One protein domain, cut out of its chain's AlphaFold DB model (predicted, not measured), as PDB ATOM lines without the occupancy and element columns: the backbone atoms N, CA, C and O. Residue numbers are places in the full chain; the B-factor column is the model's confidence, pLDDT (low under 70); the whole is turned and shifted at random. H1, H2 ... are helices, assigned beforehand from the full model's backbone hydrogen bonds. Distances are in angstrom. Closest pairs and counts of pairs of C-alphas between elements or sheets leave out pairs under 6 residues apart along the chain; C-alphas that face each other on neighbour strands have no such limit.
ATOM      1  N   LYS A   5     221.599 290.332 257.799       78.44
ATOM      2  CA  LYS A   5     221.908 288.932 257.488       78.44
ATOM      3  C   LYS A   5     220.837 288.305 256.598       78.44
ATOM      4  O   LYS A   5     221.179 287.729 255.573       78.44
ATOM      5  N   GLU A   6     219.563 288.461 256.948       80.12
ATOM      6  CA  GLU A   6     218.451 287.962 256.131       80.12
ATOM      7  C   GLU A   6     218.390 288.668 254.779       80.12
ATOM      8  O   GLU A   6     218.189 288.010 253.770       80.12
ATOM      9  N   VAL A   7     218.644 289.981 254.730       80.88
ATOM     10  CA  VAL A   7     218.741 290.728 253.463       80.88
ATOM     11  C   VAL A   7     219.876 290.189 252.598       80.88
ATOM     12  O   VAL A   7     219.693 290.007 251.402       80.88
ATOM     13  N   SER A   8     221.034 289.892 253.183       77.62
ATOM     14  CA  SER A   8     222.163 289.328 252.434       77.62
ATOM     15  C   SER A   8     221.850 287.923 251.915       77.62
ATOM     16  O   SER A   8     222.150 287.618 250.764       77.62
ATOM     17  N   HIS A   9     221.189 287.100 252.734       81.06
ATOM     18  CA  HIS A   9     220.756 285.762 252.341       81.06
ATOM     19  C   HIS A   9     219.740 285.837 251.201       81.06
ATOM     20  O   HIS A   9     219.968 285.255 250.151       81.06
ATOM     21  N   LEU A  10     218.687 286.645 251.359       79.31
ATOM     22  CA  LEU A  10     217.652 286.859 250.350       79.31
ATOM     23  C   LEU A  10     218.237 287.451 249.059       79.31
ATOM     24  O   LEU A  10     217.800 287.104 247.973       79.31
ATOM     25  N   ALA A  11     219.239 288.328 249.156       74.81
ATOM     26  CA  ALA A  11     219.904 288.907 247.992       74.81
ATOM     27  C   ALA A  11     220.694 287.871 247.180       74.81
ATOM     28  O   ALA A  11     220.718 287.986 245.959       74.81
ATOM     29  N   SER A  12     221.334 286.897 247.835       74.19
ATOM     30  CA  SER A  12     222.013 285.788 247.151       74.19
ATOM     31  C   SER A  12     221.021 284.751 246.631       74.19
ATOM     32  O   SER A  12     221.100 284.362 245.472       74.19
ATOM     33  N   ASP A  13     220.064 284.342 247.465       79.00
ATOM     34  CA  ASP A  13     219.083 283.299 247.144       79.00
ATOM     35  C   ASP A  13     218.126 283.741 246.027       79.00
ATOM     36  O   ASP A  13     217.587 282.932 245.277       79.00
ATOM     37  N   HIS A  14     217.876 285.047 245.927       70.94
ATOM     38  CA  HIS A  14     216.987 285.663 244.940       70.94
ATOM     39  C   HIS A  14     217.738 286.677 244.075       70.94
ATOM     40  O   HIS A  14     217.192 287.716 243.684       70.94
ATOM     41  N   LEU A  15     219.005 286.379 243.773       67.75
ATOM     42  CA  LEU A  15     219.842 287.236 242.943       67.75
ATOM     43  C   LEU A  15     219.272 287.409 241.529       67.75
ATOM     44  O   LEU A  15     219.307 288.512 240.977       67.75
ATOM     45  N   ASP A  16     218.711 286.333 240.978       67.19
ATOM     46  CA  ASP A  16     218.168 286.305 239.619       67.19
ATOM     47  C   ASP A  16     216.679 286.651 239.555       67.19
ATOM     48  O   ASP A  16     216.219 287.236 238.574       67.19
ATOM     49  N   ASN A  17     215.916 286.348 240.607       69.19
ATOM     50  CA  ASN A  17     214.484 286.620 240.641       69.19
ATOM     51  C   ASN A  17     214.112 287.314 241.953       69.19
ATOM     52  O   ASN A  17     213.927 286.631 242.957       69.19
ATOM     53  N   PRO A  18     213.997 288.655 241.979       67.00
ATOM     54  CA  PRO A  18     213.709 289.369 243.211       67.00
ATOM     55  C   PRO A  18     212.383 288.880 243.819       67.00
ATOM     56  O   PRO A  18     211.430 288.626 243.072       67.00
ATOM     57  N   PRO A  19     212.286 288.794 245.159       68.00
ATOM     58  CA  PRO A  19     211.072 288.331 245.818       68.00
ATOM     59  C   PRO A  19     209.896 289.207 245.382       68.00
ATOM     60  O   PRO A  19     209.928 290.428 245.540       68.00
ATOM     61  N   ARG A  20     208.856 288.601 244.802       69.06
ATOM     62  CA  ARG A  20     207.632 289.318 244.425       69.06
ATOM     63  C   ARG A  20     206.699 289.404 245.632       69.06
ATOM     64  O   ARG A  20     206.594 288.466 246.414       69.06
ATOM     65  N   GLY A  21     206.023 290.541 245.781       77.19
ATOM     66  CA  GLY A  21     205.077 290.789 246.873       77.19
ATOM     67  C   GLY A  21     205.685 291.532 248.065       77.19
ATOM     68  O   GLY A  21     206.615 292.329 247.921       77.19
ATOM     69  N   TRP A  22     205.133 291.287 249.254       78.38
ATOM     70  CA  TRP A  22     205.467 292.020 250.482       78.38
ATOM     71  C   TRP A  22     206.940 291.896 250.893       78.38
ATOM     72  O   TRP A  22     207.547 292.887 251.299       78.38
ATOM     73  N   ALA A  23     207.544 290.720 250.703       75.94
ATOM     74  CA  ALA A  23     208.959 290.492 250.997       75.94
ATOM     75  C   ALA A  23     209.888 291.356 250.119       75.94
ATOM     76  O   ALA A  23     210.872 291.908 250.609       75.94
ATOM     77  N   GLY A  24     209.545 291.554 248.840       78.75
ATOM     78  CA  GLY A  24     210.298 292.418 247.927       78.75
ATOM     79  C   GLY A  24     210.201 293.899 248.269       78.75
ATOM     80  O   GLY A  24     211.191 294.630 248.172       78.75
ATOM     81  N   LEU A  25     209.021 294.344 248.709       80.12
ATOM     82  CA  LEU A  25     208.822 295.717 249.168       80.12
ATOM     83  C   LEU A  25     209.618 295.984 250.452       80.12
ATOM     84  O   LEU A  25     210.317 296.992 250.546       80.12
ATOM     85  N   GLN A  26     209.569 295.054 251.409       82.75
ATOM     86  CA  GLN A  26     210.301 295.158 252.670       82.75
ATOM     87  C   GLN A  26     211.821 295.119 252.458       82.75
ATOM     88  O   GLN A  26     212.556 295.878 253.090       82.75
ATOM     89  N   PHE A  27     212.289 294.304 251.512       82.00
ATOM     90  CA  PHE A  27     213.681 294.268 251.076       82.00
ATOM     91  C   PHE A  27     214.123 295.606 250.466       82.00
ATOM     92  O   PHE A  27     215.123 296.179 250.897       82.00
ATOM     93  N   LYS A  28     213.344 296.166 249.524       82.50
ATOM     94  CA  LYS A  28     213.604 297.504 248.956       82.50
ATOM     95  C   LYS A  28     213.647 298.589 250.032       82.50
ATOM     96  O   LYS A  28     214.566 299.401 250.020       82.50
ATOM     97  N   MET A  29     212.699 298.576 250.967       85.00
ATOM     98  CA  MET A  29     212.674 299.496 252.110       85.00
ATOM     99  C   MET A  29     213.939 299.375 252.963       85.00
ATOM    100  O   MET A  29     214.581 300.382 253.252       85.00
ATOM    101  N   HIS A  30     214.357 298.153 253.303       85.62
ATOM    102  CA  HIS A  30     215.581 297.931 254.073       85.62
ATOM    103  C   HIS A  30     216.820 298.470 253.342       85.62
ATOM    104  O   HIS A  30     217.656 299.131 253.947       85.62
ATOM    105  N   LEU A  31     216.918 298.249 252.032       83.38
ATOM    106  CA  LEU A  31     218.002 298.766 251.192       83.38
ATOM    107  C   LEU A  31     218.037 300.296 251.071       83.38
ATOM    108  O   LEU A  31     219.103 300.852 250.813       83.38
ATOM    109  N   MET A  32     216.901 300.976 251.249       84.19
ATOM    110  CA  MET A  32     216.854 302.441 251.294       84.19
ATOM    111  C   MET A  32     217.382 302.996 252.621       84.19
ATOM    112  O   MET A  32     217.960 304.078 252.630       84.19
ATOM    113  N   ILE A  33     217.232 302.248 253.718       86.75
ATOM    114  CA  ILE A  33     217.618 302.678 255.072       86.75
ATOM    115  C   ILE A  33     219.046 302.219 255.423       86.75
ATOM    116  O   ILE A  33     219.790 302.927 256.095       86.75
ATOM    117  N   CYS A  34     219.461 301.040 254.951       87.62
ATOM    118  CA  CYS A  34     220.730 300.411 255.301       87.62
ATOM    119  C   CYS A  34     221.788 300.590 254.198       87.62
ATOM    120  O   CYS A  34     221.824 299.860 253.201       87.62
ATOM    121  N   GLY A  35     222.706 301.537 254.410       86.50
ATOM    122  CA  GLY A  35     223.832 301.812 253.507       86.50
ATOM    123  C   GLY A  35     224.738 300.601 253.205       86.50
ATOM    124  O   GLY A  35     225.030 300.361 252.028       86.50
ATOM    125  N   PRO A  36     225.153 299.797 254.205       85.81
ATOM    126  CA  PRO A  36     225.971 298.604 253.977       85.81
ATOM    127  C   PRO A  36     225.312 297.585 253.042       85.81
ATOM    128  O   PRO A  36     225.946 297.117 252.096       85.81
ATOM    129  N   CYS A  37     224.018 297.304 253.238       84.88
ATOM    130  CA  CYS A  37     223.274 296.372 252.384       84.88
ATOM    131  C   CYS A  37     223.166 296.879 250.939       84.88
ATOM    132  O   CYS A  37     223.255 296.101 249.988       84.88
ATOM    133  N   ARG A  38     223.033 298.198 250.752       86.00
ATOM    134  CA  ARG A  38     223.041 298.821 249.424       86.00
ATOM    135  C   ARG A  38     224.379 298.668 248.712       86.00
ATOM    136  O   ARG A  38     224.389 298.310 247.533       86.00
ATOM    137  N   ARG A  39     225.492 298.896 249.415       87.75
ATOM    138  CA  ARG A  39     226.834 298.703 248.849       87.75
ATOM    139  C   ARG A  39     227.092 297.232 248.517       87.75
ATOM    140  O   ARG A  39     227.537 296.942 247.413       87.75
ATOM    141  N   PHE A  40     226.726 296.312 249.408       85.94
ATOM    142  CA  PHE A  40     226.820 294.872 249.156       85.94
ATOM    143  C   PHE A  40     226.080 294.462 247.875       85.94
ATOM    144  O   PHE A  40     226.671 293.845 246.991       85.94
ATOM    145  N   ARG A  41     224.822 294.896 247.710       84.81
ATOM    146  CA  ARG A  41     224.038 294.612 246.499       84.81
ATOM    147  C   ARG A  41     224.703 295.149 245.231       84.81
ATOM    148  O   ARG A  41     224.675 294.479 244.206       84.81
ATOM    149  N   GLN A  42     225.299 296.338 245.280       86.94
ATOM    150  CA  GLN A  42     226.025 296.899 244.134       86.94
ATOM    151  C   GLN A  42     227.249 296.066 243.751       86.94
ATOM    152  O   GLN A  42     227.446 295.812 242.562       86.94
ATOM    153  N   HIS A  43     228.027 295.595 244.728       89.12
ATOM    154  CA  HIS A  43     229.145 294.687 244.462       89.12
ATOM    155  C   HIS A  43     228.667 293.374 243.845       89.12
ATOM    156  O   HIS A  43     229.244 292.917 242.861       89.12
ATOM    157  N   LEU A  44     227.576 292.812 244.365       87.12
ATOM    158  CA  LEU A  44     227.029 291.553 243.868       87.12
ATOM    159  C   LEU A  44     226.523 291.671 242.423       87.12
ATOM    160  O   LEU A  44     226.853 290.841 241.581       87.12
ATOM    161  N   VAL A  45     225.785 292.741 242.109       86.88
ATOM    162  CA  VAL A  45     225.298 293.012 240.745       86.88
ATOM    163  C   VAL A  45     226.456 293.262 239.782       86.88
ATOM    164  O   VAL A  45     226.427 292.750 238.667       86.88
ATOM    165  N   THR A  46     227.478 294.010 240.208       90.19
ATOM    166  CA  THR A  46     228.668 294.262 239.383       90.19
ATOM    167  C   THR A  46     229.396 292.960 239.077       90.19
ATOM    168  O   THR A  46     229.642 292.679 237.911       90.19
ATOM    169  N   SER A  47     229.654 292.138 240.101       89.75
ATOM    170  CA  SER A  47     230.295 290.826 239.952       89.75
ATOM    171  C   SER A  47     229.519 289.926 238.984       89.75
ATOM    172  O   SER A  47     230.094 289.351 238.055       89.75
ATOM    173  N   ARG A  48     228.186 289.882 239.122       88.44
ATOM    174  CA  ARG A  48     227.299 289.138 238.218       88.44
ATOM    175  C   ARG A  48     227.366 289.660 236.785       88.44
ATOM    176  O   ARG A  48     227.395 288.863 235.853       88.44
ATOM    177  N   ASP A  49     227.362 290.976 236.578       90.12
ATOM    178  CA  ASP A  49     227.432 291.549 235.229       90.12
ATOM    179  C   ASP A  49     228.787 291.279 234.572       90.12
ATOM    180  O   ASP A  49     228.828 290.895 233.405       90.12
ATOM    181  N   THR A  50     229.887 291.387 235.322       93.12
ATOM    182  CA  THR A  50     231.219 291.021 234.825       93.12
ATOM    183  C   THR A  50     231.306 289.542 234.473       93.12
ATOM    184  O   THR A  50     231.778 289.216 233.387       93.12
ATOM    185  N   ALA A  51     230.780 288.652 235.320       89.75
ATOM    186  CA  ALA A  51     230.737 287.220 235.036       89.75
ATOM    187  C   ALA A  51     229.884 286.914 233.794       89.75
ATOM    188  O   ALA A  51     230.308 286.164 232.920       89.75
ATOM    189  N   ALA A  52     228.717 287.550 233.662       90.12
ATOM    190  CA  ALA A  52     227.847 287.382 232.500       90.12
ATOM    191  C   ALA A  52     228.478 287.924 231.205       90.12
ATOM    192  O   ALA A  52     228.272 287.351 230.137       90.12
ATOM    193  N   ARG A  53     229.240 289.024 231.272       91.81
ATOM    194  CA  ARG A  53     230.003 289.549 230.126       91.81
ATOM    195  C   ARG A  53     231.114 288.593 229.714       91.81
ATOM    196  O   ARG A  53     231.190 288.275 228.536       91.81
ATOM    197  N   LEU A  54     231.904 288.114 230.674       92.38
ATOM    198  CA  LEU A  54     232.961 287.132 230.433       92.38
ATOM    199  C   LEU A  54     232.402 285.852 229.811       92.38
ATOM    200  O   LEU A  54     232.914 285.397 228.797       92.38
ATOM    201  N   ALA A  55     231.305 285.320 230.354       90.94
ATOM    202  CA  ALA A  55     230.639 284.149 229.792       90.94
ATOM    203  C   ALA A  55     230.209 284.384 228.336       90.94
ATOM    204  O   ALA A  55     230.488 283.555 227.477       90.94
ATOM    205  N   ARG A  56     229.599 285.538 228.027       89.44
ATOM    206  CA  ARG A  56     229.231 285.887 226.642       89.44
ATOM    207  C   ARG A  56     230.441 285.989 225.715       89.44
ATOM    208  O   ARG A  56     230.348 285.532 224.584       89.44
ATOM    209  N   GLN A  57     231.543 286.577 226.180       89.44
ATOM    210  CA  GLN A  57     232.768 286.697 225.386       89.44
ATOM    211  C   GLN A  57     233.373 285.329 225.077       89.44
ATOM    212  O   GLN A  57     233.641 285.050 223.914       89.44
ATOM    213  N   LEU A  58     233.503 284.461 226.085       88.75
ATOM    214  CA  LEU A  58     234.001 283.095 225.901       88.75
ATOM    215  C   LEU A  58     233.131 282.317 224.907       88.75
ATOM    216  O   LEU A  58     233.641 281.684 223.994       88.75
ATOM    217  N   TRP A  59     231.806 282.434 225.030       84.69
ATOM    218  CA  TRP A  59     230.890 281.744 224.125       84.69
ATOM    219  C   TRP A  59     230.980 282.284 222.694       84.69
ATOM    220  O   TRP A  59     230.869 281.508 221.750       84.69
ATOM    221  N   GLN A  60     231.177 283.591 222.499       82.06
ATOM    222  CA  GLN A  60     231.395 284.151 221.161       82.06
ATOM    223  C   GLN A  60     232.720 283.684 220.550       82.06
ATOM    224  O   GLN A  60     232.738 283.297 219.385       82.06
ATOM    225  N   GLU A  61     233.799 283.663 221.331       80.12
ATOM    226  CA  GLU A  61     235.120 283.219 220.873       80.12
ATOM    227  C   GLU A  61     235.115 281.742 220.439       80.12
ATOM    228  O   GLU A  61     235.665 281.400 219.386       80.12
ATOM    229  N   ASP A  62     234.411 280.883 221.182       82.56
ATOM    230  CA  ASP A  62     234.225 279.472 220.825       82.56
ATOM    231  C   ASP A  62     233.435 279.306 219.514       82.56
ATOM    232  O   ASP A  62     233.811 278.499 218.660       82.56
ATOM    233  N   ASN A  63     232.369 280.090 219.309       79.94
ATOM    234  CA  ASN A  63     231.564 280.039 218.080       79.94
ATOM    235  C   ASN A  63     232.345 280.531 216.850       79.94
ATOM    236  O   ASN A  63     232.285 279.905 215.788       79.94
ATOM    237  N   ASP A  64     233.111 281.614 216.987       81.19
ATOM    238  CA  ASP A  64     233.954 282.141 215.908       81.19
ATOM    239  C   ASP A  64     235.057 281.144 215.529       81.19
ATOM    240  O   ASP A  64     235.371 280.951 214.349       81.19
ATOM    241  N   THR A  65     235.630 280.471 216.529       86.19
ATOM    242  CA  THR A  65     236.640 279.430 216.322       86.19
ATOM    243  C   THR A  65     236.041 278.208 215.633       86.19
ATOM    244  O   THR A  65     236.602 277.732 214.643       86.19
ATOM    245  N   ALA A  66     234.877 277.737 216.085       86.44
ATOM    246  CA  ALA A  66     234.162 276.630 215.455       86.44
ATOM    247  C   ALA A  66     233.814 276.935 213.988       86.44
ATOM    248  O   ALA A  66     234.050 276.102 213.115       86.44
ATOM    249  N   THR A  67     233.343 278.152 213.700       86.94
ATOM    250  CA  THR A  67     233.007 278.591 212.336       86.94
ATOM    251  C   THR A  67     234.231 278.569 211.420       86.94
ATOM    252  O   THR A  67     234.161 278.047 210.312       86.94
ATOM    253  N   ARG A  68     235.388 279.053 211.895       86.88
ATOM    254  CA  ARG A  68     236.650 279.001 211.133       86.88
ATOM    255  C   ARG A  68     237.145 277.581 210.870       86.88
ATOM    256  O   ARG A  68     237.778 277.342 209.845       86.88
ATOM    257  N   ILE A  69     236.928 276.656 211.804       89.56
ATOM    258  CA  ILE A  69     237.298 275.249 211.612       89.56
ATOM    259  C   ILE A  69     236.408 274.621 210.537       89.56
ATOM    260  O   ILE A  69     236.931 273.955 209.650       89.56
ATOM    261  N   LEU A  70     235.094 274.866 210.591       90.25
ATOM    262  CA  LEU A  70     234.145 274.371 209.591       90.25
ATOM    263  C   LEU A  70     234.465 274.902 208.188       90.25
ATOM    264  O   LEU A  70     234.550 274.108 207.257       90.25
ATOM    265  N   ASP A  71     234.747 276.201 208.060       89.50
ATOM    266  CA  ASP A  71     235.121 276.836 206.788       89.50
ATOM    267  C   ASP A  71     236.362 276.171 206.162       89.50
ATOM    268  O   ASP A  71     236.348 275.751 205.008       89.50
ATOM    269  N   LYS A  72     237.407 275.926 206.966       89.56
ATOM    270  CA  LYS A  72     238.611 275.208 206.507       89.56
ATOM    271  C   LYS A  72     238.343 273.756 206.103       89.56
ATOM    272  O   LYS A  72     239.032 273.229 205.225       89.56
ATOM    273  N   ILE A  73     237.400 273.078 206.759       91.50
ATOM    274  CA  ILE A  73     237.001 271.712 206.392       91.50
ATOM    275  C   ILE A  73     236.283 271.727 205.037       91.50
ATOM    276  O   ILE A  73     236.603 270.902 204.186       91.50
ATOM    277  N   ASP A  74     235.385 272.684 204.798       87.12
ATOM    278  CA  ASP A  74     234.693 272.827 203.512       87.12
ATOM    279  C   ASP A  74     235.659 273.194 202.368       87.12
ATOM    280  O   ASP A  74     235.583 272.608 201.281       87.12
ATOM    281  N   GLU A  75     236.634 274.078 202.621       84.25
ATOM    282  CA  GLU A  75     237.694 274.417 201.657       84.25
ATOM    283  C   GLU A  75     238.559 273.201 201.287       84.25
ATOM    284  O   GLU A  75     238.886 272.993 200.116       84.25
ATOM    285  N   SER A  76     238.920 272.375 202.272       77.88
ATOM    286  CA  SER A  76     239.735 271.171 202.054       77.88
ATOM    287  C   SER A  76     238.943 269.993 201.475       77.88
ATOM    288  O   SER A  76     239.525 269.145 200.798       77.88
ATOM    289  N   ALA A  77     237.621 269.966 201.659       77.75
ATOM    290  CA  ALA A  77     236.716 268.987 201.057       77.75
ATOM    291  C   ALA A  77     236.371 269.279 199.579       77.75
ATOM    292  O   ALA A  77     235.666 268.487 198.953       77.75
ATOM    293  N   GLY A  78     236.877 270.375 198.993       65.12
ATOM    294  CA  GLY A  78     236.780 270.643 197.552       65.12
ATOM    295  C   GLY A  78     235.376 271.005 197.061       65.12
ATOM    296  O   GLY A  78     235.059 270.782 195.892       65.12
TER     297      GLY A  78
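Overview. This is residues 5 to 78 of the 80 residues of an uncharacterized protein of Spongiibacter sp (UniProt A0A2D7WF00). One long helix, H3, sticks out as an arm from a small head, with residues 49 to 78 standing free. In the head, short H1 runs beside the first part of H3, and H2 meets H3 at a corner. The printed part has 74 residues, all helix in class, in the order H1, H2, H3, with no named strand. It is an extended rod spanning 68 by 23 by 16 A, with a radius of gyration of the C-alphas of 21.1 A.

Along the chain. Find C-alpha 35 at (223.832, 301.812, 253.507); from there H3, residues 35 to 76, runs 62.0 A to C-alpha 76 at (239.735, 271.171, 202.054). H2 is residues 22 to 33, 16.8 A long. H1, residues 5 to 13, begins at C-alpha 5 (221.908, 288.932, 257.488) and is 12.1 A long.

Arrangement. H3 touches H1 with residues 37 to 41 alone, the closest C-alphas being those of Ser 8 and Cys 37, 7.1 A apart; they run the same way at a shallow tilt of 16 degrees. H2 and H3 only just touch, only at the corner, with 3 pairs of C-alphas within 8 A, closest at Leu 31 and Arg 38, 5.3 A. H1 and H2 are close but not clearly touching: the closest C-alphas, of Val 7 and Phe 27, are 6.6 A apart. In H1, H2 and H3 every O i to N i+4 pair is within hydrogen-bond range.

Size, cuts and confidence. The farthest C-alphas, of Ile 33 and Gly 78, are 68.6 A apart. The printed part has no cut, and no link is long. Look for pLDDT under 70 at residues 15 to 20 and 78.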